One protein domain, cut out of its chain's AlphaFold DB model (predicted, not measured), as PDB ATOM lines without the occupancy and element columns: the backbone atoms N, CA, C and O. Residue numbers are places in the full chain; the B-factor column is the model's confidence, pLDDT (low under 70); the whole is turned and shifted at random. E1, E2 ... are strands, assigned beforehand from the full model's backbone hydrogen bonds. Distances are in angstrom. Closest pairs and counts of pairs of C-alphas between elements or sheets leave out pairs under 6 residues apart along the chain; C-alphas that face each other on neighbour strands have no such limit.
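AT A GLANCE: This is residues 3 to 141 of the 145 residues of an uncharacterized protein of Clostridium paraputrificum (UniProt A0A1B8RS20). Two antiparallel sheets lie face to face as a sandwich, one of five strands and one of four, both twisted. The hairpin E5 and E6, at one edge of the larger sheet, bends partway along, and a long looping stretch, residues 109 to 132, joins E8 to E9. The printed part has 139 residues, with no named helix and nine strands, E1 to E9 in order along the chain, 80 residues in all; the class is all strand. The sheet orders are E5 E6 E2 E8 E9 and E1 E7 E3 E4. The whole is compact, with a radius of gyration of the C-alphas of 15.8 A and spans of 50 by 35 by 23 A.

IN THESE COORDINATES: E1, residues 3 to 8, begins at C-alpha 3 at (18.581, -35.109, -14.740). E2 holds residues 18 to 24. E3, residues 27 to 39, is the longest strand by residues and measures 36.9 A from first to last C-alpha, ending at (32.297, -52.461, -32.077). E4 holds residues 42 to 47 and E5 residues 52 to 59. E6, residues 65 to 75, measures 27.5 A, and E7, residues 82 to 93, 35.3 A. E8, residues 100 to 108, measures 26.5 A. E9, residues 133 to 140, ends at C-alpha 140 at (6.419, -31.851, -10.312).

HOW THE PARTS SIT: In the smaller sheet the edge strand E1 is antiparallel to E7, with N 5 and O 88 2.9 A apart. E7 is antiparallel to E3 at 168 degrees, with N 36 and O 85 2.8 A apart. E3 and the edge strand E4 form a hairpin, with N 44 and O 37 2.8 A apart. In the larger sheet E2 is antiparallel to E8, with N 106 and O 21 2.8 A apart, and to E6, with N 22 and O 71 2.8 A apart. E8 and E9 form a hairpin, with N 103 and O 137 2.8 A apart. E5 and E6 form another, with N 56 and O 68 2.9 A apart; E5 bends by 57 degrees at residue 55 and E6 by 72 degrees at residue 68. The strands of the two sheets stand at 25 degrees. Between the sheets, the closest C-alphas of E3 and E5, those of Leu 30 and Asn 53, are 5.8 A apart. E4 and E9 are apart.

THE WHOLE: The two C-alphas farthest apart, those of Lys 40 and Gly 97, are 50.5 A apart. The printed part has no cut. The link from E8 to E9, 24 residues, is long. Mean pLDDT of the printed part is 85.2; residue 61, residues 111 to 116 and residues 125 to 132 are under 70.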
ATOM      1  N   VAL A   3      19.322 -34.435 -13.667       93.81
ATOM      2  CA  VAL A   3      18.581 -35.109 -14.740       93.81
ATOM      3  C   VAL A   3      19.553 -35.790 -15.689       93.81
ATOM      4  O   VAL A   3      20.541 -35.188 -16.107       93.81
ATOM      5  N   ILE A   4      19.257 -37.048 -16.023       95.62
ATOM      6  CA  ILE A   4      19.953 -37.805 -17.062       95.62
ATOM      7  C   ILE A   4      18.977 -38.039 -18.206       95.62
ATOM      8  O   ILE A   4      18.048 -38.836 -18.080       95.62
ATOM      9  N   GLU A   5      19.241 -37.399 -19.338       94.62
ATOM     10  CA  GLU A   5      18.565 -37.700 -20.594       94.62
ATOM     11  C   GLU A   5      19.326 -38.816 -21.297       94.62
ATOM     12  O   GLU A   5      20.423 -38.601 -21.813       94.62
ATOM     13  N   TYR A   6      18.762 -40.023 -21.283       94.44
ATOM     14  CA  TYR A   6      19.323 -41.195 -21.947       94.44
ATOM     15  C   TYR A   6      18.577 -41.483 -23.249       94.44
ATOM     16  O   TYR A   6      17.358 -41.650 -23.256       94.44
ATOM     17  N   PHE A   7      19.316 -41.628 -24.346       91.38
ATOM     18  CA  PHE A   7      18.745 -41.906 -25.660       91.38
ATOM     19  C   PHE A   7      19.343 -43.159 -26.299       91.38
ATOM     20  O   PHE A   7      20.537 -43.448 -26.203       91.38
ATOM     21  N   LYS A   8      18.479 -43.905 -26.992       91.38
ATOM     22  CA  LYS A   8      18.821 -45.052 -27.840       91.38
ATOM     23  C   LYS A   8      17.854 -45.124 -29.019       91.38
ATOM     24  O   LYS A   8      16.703 -44.704 -28.905       91.38
ATOM     25  N   TRP A   9      18.289 -45.715 -30.125       84.50
ATOM     26  CA  TRP A   9      17.412 -45.981 -31.266       84.50
ATOM     27  C   TRP A   9      16.672 -47.297 -31.043       84.50
ATOM     28  O   TRP A   9      17.291 -48.312 -30.730       84.50
ATOM     29  N   LYS A  10      15.341 -47.270 -31.178       80.31
ATOM     30  CA  LYS A  10      14.530 -48.495 -31.239       80.31
ATOM     31  C   LYS A  10      14.795 -49.230 -32.554       80.31
ATOM     32  O   LYS A  10      15.090 -50.415 -32.533       80.31
ATOM     33  N   ASP A  11      14.763 -48.471 -33.648       77.50
ATOM     34  CA  ASP A  11      15.008 -48.925 -35.011       77.50
ATOM     35  C   ASP A  11      15.922 -47.922 -35.731       77.50
ATOM     36  O   ASP A  11      15.830 -46.706 -35.511       77.50
ATOM     37  N   GLY A  12      16.786 -48.432 -36.612       78.69
ATOM     38  CA  GLY A  12      17.765 -47.634 -37.348       78.69
ATOM     39  C   GLY A  12      18.994 -47.239 -36.522       78.69
ATOM     40  O   GLY A  12      19.300 -47.826 -35.486       78.69
ATOM     41  N   LYS A  13      19.731 -46.249 -37.028       78.50
ATOM     42  CA  LYS A  13      20.945 -45.690 -36.420       78.50
ATOM     43  C   LYS A  13      21.024 -44.202 -36.730       78.50
ATOM     44  O   LYS A  13      20.437 -43.763 -37.719       78.50
ATOM     45  N   SER A  14      21.761 -43.452 -35.919       79.50
ATOM     46  CA  SER A  14      22.042 -42.056 -36.263       79.50
ATOM     47  C   SER A  14      22.842 -41.961 -37.560       79.50
ATOM     48  O   SER A  14      23.626 -42.857 -37.905       79.50
ATOM     49  N   TYR A  15      22.635 -40.870 -38.283       76.06
ATOM     50  CA  TYR A  15      23.481 -40.491 -39.400       76.06
ATOM     51  C   TYR A  15      24.616 -39.591 -38.927       76.06
ATOM     52  O   TYR A  15      24.571 -38.978 -37.860       76.06
ATOM     53  N   TRP A  16      25.664 -39.537 -39.744       71.75
ATOM     54  CA  TRP A  16      26.746 -38.588 -39.544       71.75
ATOM     55  C   TRP A  16      26.170 -37.165 -39.545       71.75
ATOM     56  O   TRP A  16      25.419 -36.815 -40.453       71.75
ATOM     57  N   HIS A  17      26.512 -36.371 -38.525       75.75
ATOM     58  CA  HIS A  17      25.948 -35.037 -38.267       75.75
ATOM     59  C   HIS A  17      24.462 -34.990 -37.895       75.75
ATOM     60  O   HIS A  17      23.848 -33.939 -38.043       75.75
ATOM     61  N   ASP A  18      23.870 -36.043 -37.342       86.50
ATOM     62  CA  ASP A  18      22.640 -35.823 -36.578       86.50
ATOM     63  C   ASP A  18      22.916 -34.909 -35.370       86.50
ATOM     64  O   ASP A  18      24.063 -34.713 -34.953       86.50
ATOM     65  N   GLY A  19      21.862 -34.332 -34.804       89.56
ATOM     66  CA  GLY A  19      21.979 -33.421 -33.672       89.56
ATOM     67  C   GLY A  19      20.878 -33.627 -32.652       89.56
ATOM     68  O   GLY A  19      19.865 -34.281 -32.911       89.56
ATOM     69  N   PHE A  20      21.075 -33.044 -31.481       90.81
ATOM     70  CA  PHE A  20      20.016 -32.899 -30.502       90.81
ATOM     71  C   PHE A  20      20.078 -31.532 -29.833       90.81
ATOM     72  O   PHE A  20      21.130 -30.886 -29.782       90.81
ATOM     73  N   SER A  21      18.943 -31.134 -29.274       91.69
ATOM     74  CA  SER A  21      18.851 -30.004 -28.362       91.69
ATOM     75  C   SER A  21      17.998 -30.359 -27.155       91.69
ATOM     76  O   SER A  21      16.985 -31.043 -27.303       91.69
ATOM     77  N   ILE A  22      18.368 -29.841 -25.994       92.19
ATOM     78  CA  ILE A  22      17.608 -29.942 -24.755       92.19
ATOM     79  C   ILE A  22      17.314 -28.523 -24.285       92.19
ATOM     80  O   ILE A  22      18.229 -27.702 -24.173       92.19
ATOM     81  N   SER A  23      16.044 -28.253 -24.008       90.38
ATOM     82  CA  SER A  23      15.588 -27.034 -23.352       90.38
ATOM     83  C   SER A  23      14.734 -27.377 -22.135       90.38
ATOM     84  O   SER A  23      14.218 -28.492 -21.975       90.38
ATOM     85  N   ASN A  24      14.627 -26.428 -21.216       89.62
ATOM     86  CA  ASN A  24      13.830 -26.580 -20.013       89.62
ATOM     87  C   ASN A  24      13.188 -25.245 -19.649       89.62
ATOM     88  O   ASN A  24      13.730 -24.184 -19.944       89.62
ATOM     89  N   THR A  25      12.043 -25.321 -18.981       87.06
ATOM     90  CA  THR A  25      11.386 -24.163 -18.359       87.06
ATOM     91  C   THR A  25      12.201 -23.534 -17.222       87.06
ATOM     92  O   THR A  25      11.985 -22.375 -16.894       87.06
ATOM     93  N   GLN A  26      13.096 -24.303 -16.600       89.00
ATOM     94  CA  GLN A  26      13.978 -23.880 -15.512       89.00
ATOM     95  C   GLN A  26      15.401 -23.696 -16.025       89.00
ATOM     96  O   GLN A  26      15.768 -24.294 -17.035       89.00
ATOM     97  N   LYS A  27      16.225 -22.926 -15.310       89.69
ATOM     98  CA  LYS A  27      17.654 -22.813 -15.627       89.69
ATOM     99  C   LYS A  27      18.351 -24.154 -15.446       89.69
ATOM    100  O   LYS A  27      17.990 -24.959 -14.581       89.69
ATOM    101  N   PHE A  28      19.364 -24.396 -16.268       92.25
ATOM    102  CA  PHE A  28      20.103 -25.644 -16.210       92.25
ATOM    103  C   PHE A  28      21.573 -25.492 -16.548       92.25
ATOM    104  O   PHE A  28      21.972 -24.660 -17.358       92.25
ATOM    105  N   GLU A  29      22.376 -26.352 -15.934       94.81
ATOM    106  CA  GLU A  29      23.820 -26.401 -16.096       94.81
ATOM    107  C   GLU A  29      24.234 -27.783 -16.603       94.81
ATOM    108  O   GLU A  29      23.994 -28.802 -15.952       94.81
ATOM    109  N   LEU A  30      24.864 -27.824 -17.778       96.75
ATOM    110  CA  LEU A  30      25.467 -29.043 -18.307       96.75
ATOM    111  C   LEU A  30      26.579 -29.536 -17.378       96.75
ATOM    112  O   LEU A  30      27.521 -28.803 -17.101       96.75
ATOM    113  N   ILE A  31      26.509 -30.810 -16.995       97.38
ATOM    114  CA  ILE A  31      27.548 -31.470 -16.197       97.38
ATOM    115  C   ILE A  31      28.403 -32.359 -17.093       97.38
ATOM    116  O   ILE A  31      29.629 -32.282 -17.072       97.38
ATOM    117  N   SER A  32      27.772 -33.242 -17.872       97.06
ATOM    118  CA  SER A  32      28.491 -34.162 -18.753       97.06
ATOM    119  C   SER A  32      27.599 -34.740 -19.844       97.06
ATOM    120  O   SER A  32      26.375 -34.639 -19.811       97.06
ATOM    121  N   GLY A  33      28.217 -35.385 -20.828       97.50
ATOM    122  CA  GLY A  33      27.502 -36.191 -21.803       97.50
ATOM    123  C   GLY A  33      28.453 -37.102 -22.562       97.50
ATOM    124  O   GLY A  33      29.623 -36.768 -22.769       97.50
ATOM    125  N   ARG A  34      27.966 -38.281 -22.948       97.81
ATOM    126  CA  ARG A  34      28.760 -39.283 -23.668       97.81
ATOM    127  C   ARG A  34      27.929 -39.993 -24.723       97.81
ATOM    128  O   ARG A  34      26.764 -40.325 -24.502       97.81
ATOM    129  N   LEU A  35      28.582 -40.301 -25.836       96.44
ATOM    130  CA  LEU A  35      28.123 -41.297 -26.796       96.44
ATOM    131  C   LEU A  35      28.692 -42.655 -26.395       96.44
ATOM    132  O   LEU A  35      29.857 -42.764 -26.023       96.44
ATOM    133  N   LEU A  36      27.867 -43.692 -26.471       96.94
ATOM    134  CA  LEU A  36      28.196 -45.063 -26.106       96.94
ATOM    135  C   LEU A  36      27.853 -45.981 -27.281       96.94
ATOM    136  O   LEU A  36      26.777 -45.877 -27.873       96.94
ATOM    137  N   PHE A  37      28.752 -46.895 -27.622       95.50
ATOM    138  CA  PHE A  37      28.550 -47.814 -28.741       95.50
ATOM    139  C   PHE A  37      29.360 -49.091 -28.558       95.50
ATOM    140  O   PHE A  37      30.259 -49.164 -27.725       95.50
ATOM    141  N   GLU A  38      29.030 -50.105 -29.342       95.81
ATOM    142  CA  GLU A  38      29.768 -51.357 -29.419       95.81
ATOM    143  C   GLU A  38      30.460 -51.467 -30.781       95.81
ATOM    144  O   GLU A  38      29.936 -51.010 -31.798       95.81
ATOM    145  N   LYS A  39      31.651 -52.064 -30.824       94.12
ATOM    146  CA  LYS A  39      32.297 -52.461 -32.077       94.12
ATOM    147  C   LYS A  39      33.020 -53.779 -31.861       94.12
ATOM    148  O   LYS A  39      33.868 -53.873 -30.979       94.12
ATOM    149  N   LYS A  40      32.679 -54.794 -32.664       93.88
ATOM    150  CA  LYS A  40      33.235 -56.156 -32.544       93.88
ATOM    151  C   LYS A  40      33.105 -56.734 -31.118       93.88
ATOM    152  O   LYS A  40      34.058 -57.305 -30.601       93.88
ATOM    153  N   GLY A  41      31.960 -56.539 -30.460       94.44
ATOM    154  CA  GLY A  41      31.717 -57.040 -29.100       94.44
ATOM    155  C   GLY A  41      32.311 -56.197 -27.964       94.44
ATOM    156  O   GLY A  41      32.059 -56.490 -26.797       94.44
ATOM    157  N   ILE A  42      33.079 -55.144 -28.268       96.44
ATOM    158  CA  ILE A  42      33.728 -54.289 -27.265       96.44
ATOM    159  C   ILE A  42      32.935 -52.991 -27.105       96.44
ATOM    160  O   ILE A  42      32.587 -52.345 -28.095       96.44
ATOM    161  N   ASN A  43      32.661 -52.599 -25.857       97.38
ATOM    162  CA  ASN A  43      31.996 -51.337 -25.535       97.38
ATOM    163  C   ASN A  43      32.992 -50.171 -25.534       97.38
ATOM    164  O   ASN A  43      34.058 -50.252 -24.929       97.38
ATOM    165  N   TYR A  44      32.587 -49.063 -26.143       97.25
ATOM    166  CA  TYR A  44      33.339 -47.819 -26.211       97.25
ATOM    167  C   TYR A  44      32.486 -46.644 -25.737       97.25
ATOM    168  O   TYR A  44      31.252 -46.679 -25.780       97.25
ATOM    169  N   SER A  45      33.171 -45.579 -25.325       96.81
ATOM    170  CA  SER A  45      32.562 -44.278 -25.081       96.81
ATOM    171  C   SER A  45      33.342 -43.184 -25.802       96.81
ATOM    172  O   SER A  45      34.553 -43.298 -25.988       96.81
ATOM    173  N   ALA A  46      32.642 -42.131 -26.205       95.75
ATOM    174  CA  ALA A  46      33.218 -40.937 -26.801       95.75
ATOM    175  C   ALA A  46      32.544 -39.690 -26.224       95.75
ATOM    176  O   ALA A  46      31.412 -39.745 -25.732       95.75
ATOM    177  N   GLU A  47      33.248 -38.567 -26.272       96.31
ATOM    178  CA  GLU A  47      32.643 -37.264 -26.010       96.31
ATOM    179  C   GLU A  47      31.606 -36.941 -27.086       96.31
ATOM    180  O   GLU A  47      31.734 -37.357 -28.239       96.31
ATOM    181  N   ILE A  48      30.563 -36.208 -26.702       95.56
ATOM    182  CA  ILE A  48      29.573 -35.699 -27.648       95.56
ATOM    183  C   ILE A  48      30.202 -34.492 -28.363       95.56
ATOM    184  O   ILE A  48      30.512 -33.496 -27.701       95.56
ATOM    185  N   PRO A  49      30.397 -34.527 -29.694       92.56
ATOM    186  CA  PRO A  49      30.995 -33.402 -30.399       92.56
ATOM    187  C   PRO A  49      30.142 -32.141 -30.255       92.56
ATOM    188  O   PRO A  49      28.916 -32.193 -30.370       92.56
ATOM    189  N   ARG A  50      30.808 -31.001 -30.038       92.12
ATOM    190  CA  ARG A  50      30.179 -29.675 -29.882       92.12
ATOM    191  C   ARG A  50      29.131 -29.604 -28.764       92.12
ATOM    192  O   ARG A  50      28.298 -28.700 -28.774       92.12
ATOM    193  N   LEU A  51      29.194 -30.523 -27.795       95.06
ATOM    194  CA  LEU A  51      28.354 -30.474 -26.608       95.06
ATOM    195  C   LEU A  51      28.620 -29.183 -25.839       95.06
ATOM    196  O   LEU A  51      29.740 -28.922 -25.402       95.06
ATOM    197  N   LYS A  52      27.582 -28.372 -25.686       94.12
ATOM    198  CA  LYS A  52      27.666 -27.078 -25.012       94.12
ATOM    199  C   LYS A  52      26.325 -26.723 -24.393       94.12
ATOM    200  O   LYS A  52      25.288 -27.102 -24.931       94.12
ATOM    201  N   ASN A  53      26.374 -25.972 -23.299       93.81
ATOM    202  CA  ASN A  53      25.241 -25.246 -22.744       93.81
ATOM    203  C   ASN A  53      25.422 -23.770 -23.089       93.81
ATOM    204  O   ASN A  53      26.438 -23.188 -22.703       93.81
ATOM    205  N   LYS A  54      24.511 -23.189 -23.869       89.31
ATOM    206  CA  LYS A  54      24.589 -21.780 -24.262       89.31
ATOM    207  C   LYS A  54      23.212 -21.145 -24.275       89.31
ATOM    208  O   LYS A  54      22.241 -21.780 -24.680       89.31
ATOM    209  N   ASN A  55      23.181 -19.868 -23.920       85.12
ATOM    210  CA  ASN A  55      22.066 -19.010 -24.259       85.12
ATOM    211  C   ASN A  55      22.063 -18.785 -25.779       85.12
ATOM    212  O   ASN A  55      23.109 -18.486 -26.367       85.12
ATOM    213  N   VAL A  56      20.919 -19.004 -26.413       83.19
ATOM    214  CA  VAL A  56      20.722 -18.801 -27.848       83.19
ATOM    215  C   VAL A  56      19.611 -17.789 -28.066       83.19
ATOM    216  O   VAL A  56      18.629 -17.789 -27.328       83.19
ATOM    217  N   ILE A  57      19.787 -16.948 -29.082       81.44
ATOM    218  CA  ILE A  57      18.750 -16.052 -29.588       81.44
ATOM    219  C   ILE A  57      18.168 -16.722 -30.823       81.44
ATOM    220  O   ILE A  57      18.905 -17.109 -31.734       81.44
ATOM    221  N   GLU A  58      16.857 -16.897 -30.831       77.00
ATOM    222  CA  GLU A  58      16.115 -17.462 -31.943       77.00
ATOM    223  C   GLU A  58      14.923 -16.562 -32.263       77.00
ATOM    224  O   GLU A  58      14.442 -15.829 -31.405       77.00
ATOM    225  N   ASN A  59      14.457 -16.623 -33.509       76.50
ATOM    226  CA  ASN A  59      13.237 -15.942 -33.926       76.50
ATOM    227  C   ASN A  59      12.073 -16.912 -33.830       76.50
ATOM    228  O   ASN A  59      12.183 -18.063 -34.266       76.50
ATOM    229  N   ASP A  60      10.952 -16.462 -33.296       71.75
ATOM    230  CA  ASP A  60       9.718 -17.195 -33.483       71.75
ATOM    231  C   ASP A  60       9.227 -17.079 -34.942       71.75
ATOM    232  O   ASP A  60       9.829 -16.438 -35.809       71.75
ATOM    233  N   TRP A  61       8.125 -17.757 -35.239       64.44
ATOM    234  CA  TRP A  61       7.496 -17.737 -36.559       64.44
ATOM    235  C   TRP A  61       6.936 -16.363 -36.983       64.44
ATOM    236  O   TRP A  61       6.693 -16.168 -38.175       64.44
ATOM    237  N   LEU A  62       6.739 -15.430 -36.043       77.88
ATOM    238  CA  LEU A  62       6.350 -14.036 -36.288       77.88
ATOM    239  C   LEU A  62       7.571 -13.122 -36.480       77.88
ATOM    240  O   LEU A  62       7.413 -11.974 -36.891       77.88
ATOM    241  N   GLY A  63       8.780 -13.650 -36.269       77.00
ATOM    242  CA  GLY A  63      10.033 -12.909 -36.359       77.00
ATOM    243  C   GLY A  63      10.448 -12.254 -35.044       77.00
ATOM    244  O   GLY A  63      11.424 -11.506 -35.051       77.00
ATOM    245  N   ASP A  64       9.750 -12.533 -33.942       82.31
ATOM    246  CA  ASP A  64      10.090 -12.001 -32.629       82.31
ATOM    247  C   ASP A  64      11.302 -12.746 -32.060       82.31
ATOM    248  O   ASP A  64      11.321 -13.977 -31.954       82.31
ATOM    249  N   GLU A  65      12.331 -11.985 -31.688       83.62
ATOM    250  CA  GLU A  65      13.532 -12.510 -31.046       83.62
ATOM    251  C   GLU A  65      13.244 -12.892 -29.593       83.62
ATOM    252  O   GLU A  65      12.752 -12.094 -28.792       83.62
ATOM    253  N   PHE A  66      13.630 -14.105 -29.214       80.75
ATOM    254  CA  PHE A  66      13.618 -14.555 -27.830       80.75
ATOM    255  C   PHE A  66      14.919 -15.291 -27.513       80.75
ATOM    256  O   PHE A  66      15.530 -15.950 -28.359       80.75
ATOM    257  N   ALA A  67      15.358 -15.155 -26.264       82.81
ATOM    258  CA  ALA A  67      16.588 -15.748 -25.769       82.81
ATOM    259  C   ALA A  67      16.275 -16.847 -24.755       82.81
ATOM    260  O   ALA A  67      15.457 -16.652 -23.854       82.81
ATOM    261  N   TYR A  68      16.939 -17.993 -24.870       83.81
ATOM    262  CA  TYR A  68      16.759 -19.097 -23.930       83.81
ATOM    263  C   TYR A  68      18.003 -19.980 -23.830       83.81
ATOM    264  O   TYR A  68      18.829 -20.039 -24.744       83.81
ATOM    265  N   ASP A  69      18.137 -20.680 -22.706       88.31
ATOM    266  CA  ASP A  69      19.234 -21.620 -22.498       88.31
ATOM    267  C   ASP A  69      18.966 -22.935 -23.234       88.31
ATOM    268  O   ASP A  69      17.861 -23.490 -23.205       88.31
ATOM    269  N   LYS A  70      20.001 -23.442 -23.906       91.12
ATOM    270  CA  LYS A  70      19.948 -24.656 -24.717       91.12
ATOM    271  C   LYS A  70      21.219 -25.475 -24.524       91.12
ATOM    272  O   LYS A  70      22.329 -24.999 -24.779       91.12
ATOM    273  N   ILE A  71      21.056 -26.747 -24.160       94.06
ATOM    274  CA  ILE A  71      22.111 -27.741 -24.367       94.06
ATOM    275  C   ILE A  71      21.964 -28.277 -25.783       94.06
ATOM    276  O   ILE A  71      20.880 -28.680 -26.195       94.06
ATOM    277  N   SER A  72      23.058 -28.316 -26.526       93.25
ATOM    278  CA  SER A  72      23.083 -28.825 -27.896       93.25
ATOM    279  C   SER A  72      24.318 -29.680 -28.118       93.25
ATOM    280  O   SER A  72      25.369 -29.374 -27.554       93.25
ATOM    281  N   GLY A  73      24.216 -30.700 -28.963       92.81
ATOM    282  CA  GLY A  73      25.358 -31.527 -29.336       92.81
ATOM    283  C   GLY A  73      25.112 -32.331 -30.606       92.81
ATOM    284  O   GLY A  73      23.972 -32.553 -31.020       92.81
ATOM    285  N   ALA A  74      26.204 -32.774 -31.221       91.31
ATOM    286  CA  ALA A  74      26.160 -33.641 -32.386       91.31
ATOM    287  C   ALA A  74      26.044 -35.109 -31.970       91.31
ATOM    288  O   ALA A  74      26.695 -35.562 -31.029       91.31
ATOM    289  N   VAL A  75      25.294 -35.887 -32.737       90.19
ATOM    290  CA  VAL A  75      25.244 -37.340 -32.609       90.19
ATOM    291  C   VAL A  75      26.072 -37.944 -33.732       90.19
ATOM    292  O   VAL A  75      25.733 -37.830 -34.908       90.19
ATOM    293  N   ASN A  76      27.195 -38.561 -33.373       88.44
ATOM    294  CA  ASN A  76      28.100 -39.156 -34.344       88.44
ATOM    295  C   ASN A  76      28.789 -40.399 -33.770       88.44
ATOM    296  O   ASN A  76      29.555 -40.302 -32.813       88.44
ATOM    297  N   TYR A  77      28.550 -41.554 -34.389       90.56
ATOM    298  CA  TYR A  77      29.209 -42.806 -34.031       90.56
ATOM    299  C   TYR A  77      30.093 -43.307 -35.170       90.56
ATOM    300  O   TYR A  77      29.772 -43.090 -36.343       90.56
ATOM    301  N   PRO A  78      31.171 -44.045 -34.855       88.12
ATOM    302  CA  PRO A  78      31.996 -44.671 -35.875       88.12
ATOM    303  C   PRO A  78      31.184 -45.566 -36.816       88.12
ATOM    304  O   PRO A  78      30.304 -46.316 -36.392       88.12
ATOM    305  N   LEU A  79      31.542 -45.552 -38.101       85.50
ATOM    306  CA  LEU A  79      30.920 -46.428 -39.087       85.50
ATOM    307  C   LEU A  79      31.053 -47.904 -38.667       85.50
ATOM    308  O   LEU A  79      32.131 -48.368 -38.261       85.50
ATOM    309  N   GLY A  80      29.937 -48.627 -38.779       86.62
ATOM    310  CA  GLY A  80      29.835 -50.038 -38.408       86.62
ATOM    311  C   GLY A  80      29.836 -50.291 -36.899       86.62
ATOM    312  O   GLY A  80      30.217 -51.379 -36.484       86.62
ATOM    313  N   SER A  81      29.495 -49.292 -36.079       91.00
ATOM    314  CA  SER A  81      29.232 -49.506 -34.658       91.00
ATOM    315  C   SER A  81      27.803 -49.999 -34.416       91.00
ATOM    316  O   SER A  81      26.863 -49.551 -35.076       91.00
ATOM    317  N   ASP A  82      27.637 -50.805 -33.376       91.81
ATOM    318  CA  ASP A  82      26.369 -51.373 -32.930       91.81
ATOM    319  C   ASP A  82      25.931 -50.771 -31.587       91.81
ATOM    320  O   ASP A  82      26.689 -50.059 -30.923       91.81
ATOM    321  N   LYS A  83      24.682 -51.042 -31.181       92.62
ATOM    322  CA  LYS A  83      24.099 -50.618 -29.888       92.62
ATOM    323  C   LYS A  83      24.367 -49.142 -29.550       92.62
ATOM    324  O   LYS A  83      24.702 -48.804 -28.408       92.62
ATOM    325  N   GLN A  84      24.240 -48.277 -30.557       93.25
ATOM    326  CA  GLN A  84      24.418 -46.832 -30.427       93.25
ATOM    327  C   GLN A  84      23.426 -46.275 -29.401       93.25
ATOM    328  O   GLN A  84      22.229 -46.562 -29.449       93.25
ATOM    329  N   ARG A  85      23.941 -45.503 -28.447       94.81
ATOM    330  CA  ARG A  85      23.176 -44.855 -27.375       94.81
ATOM    331  C   ARG A  85      23.978 -43.692 -26.803       94.81
ATOM    332  O   ARG A  85      25.157 -43.529 -27.125       94.81
ATOM    333  N   GLY A  86      23.381 -42.874 -25.965       95.62
ATOM    334  CA  GLY A  86      24.101 -41.786 -25.322       95.62
ATOM    335  C   GLY A  86      23.330 -41.220 -24.154       95.62
ATOM    336  O   GLY A  86      22.185 -41.600 -23.909       95.62
ATOM    337  N   TYR A  87      23.992 -40.341 -23.416       96.94
ATOM    338  CA  TYR A  87      23.345 -39.599 -22.352       96.94
ATOM    339  C   TYR A  87      23.874 -38.176 -22.244       96.94
ATOM    340  O   TYR A  87      25.022 -37.899 -22.604       96.94
ATOM    341  N   VAL A  88      23.043 -37.312 -21.674       97.44
ATOM    342  CA  VAL A  88      23.416 -35.983 -21.193       97.44
ATOM    343  C   VAL A  88      22.967 -35.863 -19.742       97.44
ATOM    344  O   VAL A  88      21.812 -36.128 -19.424       97.44
ATOM    345  N   LEU A  89      23.890 -35.482 -18.865       97.50
ATOM    346  CA  LEU A  89      23.651 -35.202 -17.457       97.50
ATOM    347  C   LEU A  89      23.737 -33.690 -17.237       97.50
ATOM    348  O   LEU A  89      24.734 -33.056 -17.596       97.50
ATOM    349  N   TYR A  90      22.719 -33.124 -16.603       96.50
ATOM    350  CA  TYR A  90      22.684 -31.710 -16.240       96.50
ATOM    351  C   TYR A  90      21.987 -31.487 -14.898       96.50
ATOM    352  O   TYR A  90      21.195 -32.310 -14.426       96.50
ATOM    353  N   ARG A  91      22.312 -30.360 -14.264       95.25
ATOM    354  CA  ARG A  91      21.624 -29.855 -13.075       95.25
ATOM    355  C   ARG A  91      20.492 -28.944 -13.526       95.25
ATOM    356  O   ARG A  91      20.721 -28.054 -14.332       95.25
ATOM    357  N   LEU A  92      19.292 -29.169 -13.007       92.38
ATOM    358  CA  LEU A  92      18.196 -28.207 -13.037       92.38
ATOM    359  C   LEU A  92      18.227 -27.386 -11.752       92.38
ATOM    360  O   LEU A  92      18.109 -27.954 -10.655       92.38
ATOM    361  N   ASP A  93      18.345 -26.077 -11.917       90.88
ATOM    362  CA  ASP A  93      18.224 -25.094 -10.850       90.88
ATOM    363  C   ASP A  93      16.745 -24.724 -10.757       90.88
ATOM    364  O   ASP A  93      16.213 -23.994 -11.588       90.88
ATOM    365  N   ILE A  94      16.059 -25.364  -9.808       87.75
ATOM    366  CA  ILE A  94      14.625 -25.185  -9.591       87.75
ATOM    367  C   ILE A  94      14.458 -24.119  -8.518       87.75
ATOM    368  O   ILE A  94      14.851 -24.348  -7.371       87.75
ATOM    369  N   ASP A  95      13.871 -22.990  -8.897       84.94
ATOM    370  CA  ASP A  95      13.609 -21.889  -7.976       84.94
ATOM    371  C   ASP A  95      12.574 -22.279  -6.906       84.94
ATOM    372  O   ASP A  95      11.698 -23.130  -7.109       84.94
ATOM    373  N   GLU A  96      12.666 -21.640  -5.739       82.31
ATOM    374  CA  GLU A  96      11.692 -21.821  -4.664       82.31
ATOM    375  C   GLU A  96      10.284 -21.417  -5.141       82.31
ATOM    376  O   GLU A  96      10.096 -20.399  -5.801       82.31
ATOM    377  N   GLY A  97       9.275 -22.238  -4.834       80.69
ATOM    378  CA  GLY A  97       7.891 -22.004  -5.268       80.69
ATOM    379  C   GLY A  97       7.525 -22.597  -6.637       80.69
ATOM    380  O   GLY A  97       6.336 -22.698  -6.949       80.69
ATOM    381  N   VAL A  98       8.491 -23.080  -7.428       83.50
ATOM    382  CA  VAL A  98       8.201 -23.810  -8.674       83.50
ATOM    383  C   VAL A  98       7.584 -25.165  -8.334       83.50
ATOM    384  O   VAL A  98       8.245 -26.004  -7.728       83.50
ATOM    385  N   PHE A  99       6.331 -25.389  -8.743       83.62
ATOM    386  CA  PHE A  99       5.564 -26.620  -8.477       83.62
ATOM    387  C   PHE A  99       5.610 -27.637  -9.630       83.62
ATOM    388  O   PHE A  99       5.343 -28.826  -9.435       83.62
ATOM    389  N   ALA A 100       5.921 -27.178 -10.843       86.75
ATOM    390  CA  ALA A 100       6.017 -28.005 -12.036       86.75
ATOM    391  C   ALA A 100       6.954 -27.374 -13.069       86.75
ATOM    392  O   ALA A 100       7.174 -26.165 -13.069       86.75
ATOM    393  N   GLY A 101       7.469 -28.201 -13.970       88.12
ATOM    394  CA  GLY A 101       8.255 -27.752 -15.108       88.12
ATOM    395  C   GLY A 101       8.251 -28.779 -16.229       88.12
ATOM    396  O   GLY A 101       7.799 -29.917 -16.057       88.12
ATOM    397  N   SER A 102       8.775 -28.363 -17.374       88.62
ATOM    398  CA  SER A 102       8.846 -29.181 -18.579       88.62
ATOM    399  C   SER A 102      10.265 -29.201 -19.121       88.62
ATOM    400  O   SER A 102      10.958 -28.181 -19.166       88.62
ATOM    401  N   ASN A 103      10.686 -30.381 -19.550       89.56
ATOM    402  CA  ASN A 103      11.900 -30.596 -20.309       89.56
ATOM    403  C   ASN A 103      11.540 -31.036 -21.722       89.56
ATOM    404  O   ASN A 103      10.712 -31.930 -21.891       89.56
ATOM    405  N   ILE A 104      12.174 -30.426 -22.717       89.56
ATOM    406  CA  ILE A 104      11.985 -30.770 -24.119       89.56
ATOM    407  C   ILE A 104      13.317 -31.252 -24.675       89.56
ATOM    408  O   ILE A 104      14.319 -30.538 -24.631       89.56
ATOM    409  N   VAL A 105      13.307 -32.455 -25.238       90.38
ATOM    410  CA  VAL A 105      14.427 -33.038 -25.973       90.38
ATOM    411  C   VAL A 105      14.023 -33.161 -27.433       90.38
ATOM    412  O   VAL A 105      13.060 -33.850 -27.766       90.38
ATOM    413  N   ASN A 106      14.781 -32.523 -28.317       88.25
ATOM    414  CA  ASN A 106      14.617 -32.658 -29.758       88.25
ATOM    415  C   ASN A 106      15.758 -33.496 -30.313       88.25
ATOM    416  O   ASN A 106      16.923 -33.136 -30.146       88.25
ATOM    417  N   TYR A 107      15.428 -34.568 -31.029       87.44
ATOM    418  CA  TYR A 107      16.374 -35.251 -31.901       87.44
ATOM    419  C   TYR A 107      16.154 -34.825 -33.353       87.44
ATOM    420  O   TYR A 107      15.043 -34.894 -33.889       87.44
ATOM    421  N   ILE A 108      17.245 -34.393 -33.978       85.19
ATOM    422  CA  ILE A 108      17.285 -33.814 -35.313       85.19
ATOM    423  C   ILE A 108      17.957 -34.836 -36.218       85.19
ATOM    424  O   ILE A 108      19.180 -34.999 -36.202       85.19
ATOM    425  N   HIS A 109      17.128 -35.548 -36.976       80.50
ATOM    426  CA  HIS A 109      17.576 -36.572 -37.909       80.50
ATOM    427  C   HIS A 109      17.473 -36.071 -39.341       80.50
ATOM    428  O   HIS A 109      16.428 -35.573 -39.776       80.50
ATOM    429  N   TYR A 110      18.543 -36.230 -40.104       71.50
ATOM    430  CA  TYR A 110      18.550 -35.829 -41.500       71.50
ATOM    431  C   TYR A 110      18.204 -36.971 -42.447       71.50
ATOM    432  O   TYR A 110      18.539 -38.123 -42.221       71.50
ATOM    433  N   LYS A 111      17.563 -36.634 -43.572       67.62
ATOM    434  CA  LYS A 111      17.176 -37.615 -44.599       67.62
ATOM    435  C   LYS A 111      18.358 -38.197 -45.393       67.62
ATOM    436  O   LYS A 111      18.152 -39.128 -46.160       67.62
ATOM    437  N   GLY A 112      19.571 -37.656 -45.252       66.88
ATOM    438  CA  GLY A 112      20.737 -38.107 -46.009       66.88
ATOM    439  C   GLY A 112      22.071 -37.614 -45.435       66.88
ATOM    440  O   GLY A 112      22.073 -36.681 -44.629       66.88
ATOM    441  N   PRO A 113      23.197 -38.231 -45.845       65.19
ATOM    442  CA  PRO A 113      24.507 -38.054 -45.209       65.19
ATOM    443  C   PRO A 113      25.313 -36.815 -45.650       65.19
ATOM    444  O   PRO A 113      26.336 -36.529 -45.037       65.19
ATOM    445  N   PHE A 114      24.892 -36.080 -46.690       67.12
ATOM    446  CA  PHE A 114      25.630 -34.929 -47.242       67.12
ATOM    447  C   PHE A 114      24.738 -33.691 -47.402       67.12
ATOM    448  O   PHE A 114      23.551 -33.827 -47.707       67.12
ATOM    449  N   ARG A 115      25.308 -32.485 -47.212       66.19
ATOM    450  CA  ARG A 115      24.603 -31.191 -47.321       66.19
ATOM    451  C   ARG A 115      25.483 -30.065 -47.849       66.19
ATOM    452  O   ARG A 115      26.654 -29.976 -47.489       66.19
ATOM    453  N   ILE A 116      24.870 -29.185 -48.640       67.69
ATOM    454  CA  ILE A 116      25.436 -27.915 -49.106       67.69
ATOM    455  C   ILE A 116      24.323 -26.849 -49.004       67.69
ATOM    456  O   ILE A 116      23.248 -27.085 -49.559       67.69
ATOM    457  N   PRO A 117      24.541 -25.711 -48.313       73.62
ATOM    458  CA  PRO A 117      25.742 -25.365 -47.547       73.62
ATOM    459  C   PRO A 117      25.892 -26.208 -46.269       73.62
ATOM    460  O   PRO A 117      24.931 -26.800 -45.772       73.62
ATOM    461  N   TYR A 118      27.118 -26.274 -45.745       72.25
ATOM    462  CA  TYR A 118      27.385 -26.919 -44.461       72.25
ATOM    463  C   TYR A 118      26.794 -26.081 -43.325       72.25
ATOM    464  O   TYR A 118      27.096 -24.895 -43.210       72.25
ATOM    465  N   VAL A 119      25.974 -26.707 -42.482       77.81
ATOM    466  CA  VAL A 119      25.381 -26.087 -41.290       77.81
ATOM    467  C   VAL A 119      25.427 -27.094 -40.146       77.81
ATOM    468  O   VAL A 119      25.100 -28.268 -40.340       77.81
ATOM    469  N   GLU A 120      25.819 -26.638 -38.955       83.00
ATOM    470  CA  GLU A 120      25.750 -27.437 -37.730       83.00
ATOM    471  C   GLU A 120      24.289 -27.746 -37.389       83.00
ATOM    472  O   GLU A 120      23.468 -26.854 -37.185       83.00
ATOM    473  N   THR A 121      23.953 -29.029 -37.337       79.50
ATOM    474  CA  THR A 121      22.577 -29.520 -37.193       79.50
ATOM    475  C   THR A 121      21.884 -29.015 -35.947       79.50
ATOM    476  O   THR A 121      20.716 -28.647 -35.977       79.50
ATOM    477  N   GLU A 122      22.625 -28.963 -34.853       77.38
ATOM    478  CA  GLU A 122      22.123 -28.543 -33.558       77.38
ATOM    479  C   GLU A 122      21.934 -27.018 -33.425       77.38
ATOM    480  O   GLU A 122      21.405 -26.553 -32.415       77.38
ATOM    481  N   GLN A 123      22.344 -26.237 -34.435       75.00
ATOM    482  CA  GLN A 123      22.100 -24.791 -34.506       75.00
ATOM    483  C   GLN A 123      20.796 -24.428 -35.227       75.00
ATOM    484  O   GLN A 123      20.424 -23.259 -35.249       75.00
ATOM    485  N   GLN A 124      20.098 -25.394 -35.828       70.50
ATOM    486  CA  GLN A 124      18.841 -25.109 -36.515       70.50
ATOM    487  C   GLN A 124      17.748 -24.742 -35.500       70.50
ATOM    488  O   GLN A 124      17.526 -25.479 -34.539       70.50
ATOM    489  N   ASN A 125      17.065 -23.617 -35.734       62.41
ATOM    490  CA  ASN A 125      15.825 -23.272 -35.042       62.41
ATOM    491  C   ASN A 125      14.705 -24.166 -35.584       62.41
ATOM    492  O   ASN A 125      14.523 -24.308 -36.796       62.41
ATOM    493  N   LEU A 126      14.015 -24.836 -34.671       61.69
ATOM    494  CA  LEU A 126      13.201 -26.004 -34.972       61.69
ATOM    495  C   LEU A 126      11.851 -25.999 -34.253       61.69
ATOM    496  O   LEU A 126      11.240 -27.062 -34.140       61.69
ATOM    497  N   MET A 127      11.385 -24.830 -33.792       54.50
ATOM    498  CA  MET A 127      10.205 -24.695 -32.926       54.50
ATOM    499  C   MET A 127       9.003 -25.571 -33.313       54.50
ATOM    500  O   MET A 127       8.353 -26.116 -32.427       54.50
ATOM    501  N   PHE A 128       8.717 -25.730 -34.611       52.34
ATOM    502  CA  PHE A 128       7.525 -26.429 -35.102       52.34
ATOM    503  C   PHE A 128       7.827 -27.273 -36.346       52.34
ATOM    504  O   PHE A 128       7.395 -26.964 -37.455       52.34
ATOM    505  N   SER A 129       8.615 -28.338 -36.184       59.47
ATOM    506  CA  SER A 129       8.891 -29.279 -37.275       59.47
ATOM    507  C   SER A 129       8.378 -30.684 -36.962       59.47
ATOM    508  O   SER A 129       8.977 -31.410 -36.169       59.47
ATOM    509  N   ASP A 130       7.382 -31.134 -37.731       55.88
ATOM    510  CA  ASP A 130       6.849 -32.513 -37.714       55.88
ATOM    511  C   ASP A 130       7.876 -33.576 -38.135       55.88
ATOM    512  O   ASP A 130       7.638 -34.780 -38.069       55.88
ATOM    513  N   ARG A 131       9.050 -33.145 -38.608       59.09
ATOM    514  CA  ARG A 131      10.154 -34.034 -38.989       59.09
ATOM    515  C   ARG A 131      11.028 -34.443 -37.801       59.09
ATOM    516  O   ARG A 131      12.014 -35.149 -38.007       59.09
ATOM    517  N   LEU A 132      10.710 -33.984 -36.592       63.06
ATOM    518  CA  LEU A 132      11.508 -34.223 -35.393       63.06
ATOM    519  C   LEU A 132      10.981 -35.400 -34.588       63.06
ATOM    520  O   LEU A 132       9.787 -35.687 -34.546       63.06
ATOM    521  N   ARG A 133      11.899 -36.044 -33.871       74.94
ATOM    522  CA  ARG A 133      11.532 -36.892 -32.738       74.94
ATOM    523  C   ARG A 133      11.688 -36.038 -31.486       74.94
ATOM    524  O   ARG A 133      12.779 -35.967 -30.923       74.94
ATOM    525  N   GLN A 134      10.623 -35.324 -31.135       79.56
ATOM    526  CA  GLN A 134      10.550 -34.498 -29.934       79.56
ATOM    527  C   GLN A 134       9.975 -35.315 -28.774       79.56
ATOM    528  O   GLN A 134       9.037 -36.092 -28.951       79.56
ATOM    529  N   HIS A 135      10.540 -35.131 -27.588       85.69
ATOM    530  CA  HIS A 135      10.039 -35.701 -26.350       85.69
ATOM    531  C   HIS A 135       9.884 -34.593 -25.312       85.69
ATOM    532  O   HIS A 135      10.812 -33.819 -25.095       85.69
ATOM    533  N   CYS A 136       8.712 -34.521 -24.685       86.69
ATOM    534  CA  CYS A 136       8.432 -33.583 -23.607       86.69
ATOM    535  C   CYS A 136       8.178 -34.368 -22.320       86.69
ATOM    536  O   CYS A 136       7.238 -35.160 -22.249       86.69
ATOM    537  N   THR A 137       8.999 -34.125 -21.304       89.12
ATOM    538  CA  THR A 137       8.856 -34.723 -19.975       89.12
ATOM    539  C   THR A 137       8.447 -33.640 -18.990       89.12
ATOM    540  O   THR A 137       9.153 -32.648 -18.822       89.12
ATOM    541  N   ASN A 138       7.326 -33.841 -18.299       90.12
ATOM    542  CA  ASN A 138       6.888 -32.948 -17.230       90.12
ATOM    543  C   ASN A 138       7.325 -33.501 -15.873       90.12
ATOM    544  O   ASN A 138       7.234 -34.705 -15.633       90.12
ATOM    545  N   PHE A 139       7.741 -32.619 -14.971       88.19
ATOM    546  CA  PHE A 139       8.037 -32.964 -13.585       88.19
ATOM    547  C   PHE A 139       7.239 -32.079 -12.635       88.19
ATOM    548  O   PHE A 139       6.825 -30.974 -12.983       88.19
ATOM    549  N   LYS A 140       7.021 -32.588 -11.422       87.00
ATOM    550  CA  LYS A 140       6.419 -31.851 -10.312       87.00
ATOM    551  C   LYS A 140       7.366 -31.900  -9.129       87.00
ATOM    552  O   LYS A 140       8.008 -32.924  -8.895       87.00
ATOM    553  N   THR A 141       7.445 -30.807  -8.392       83.44
ATOM    554  CA  THR A 141       8.125 -30.778  -7.100       83.44
ATOM    555  C   THR A 141       7.090 -31.016  -6.005       83.44
ATOM    556  O   THR A 141       5.928 -30.623  -6.119       83.44
TER     557      THR A 141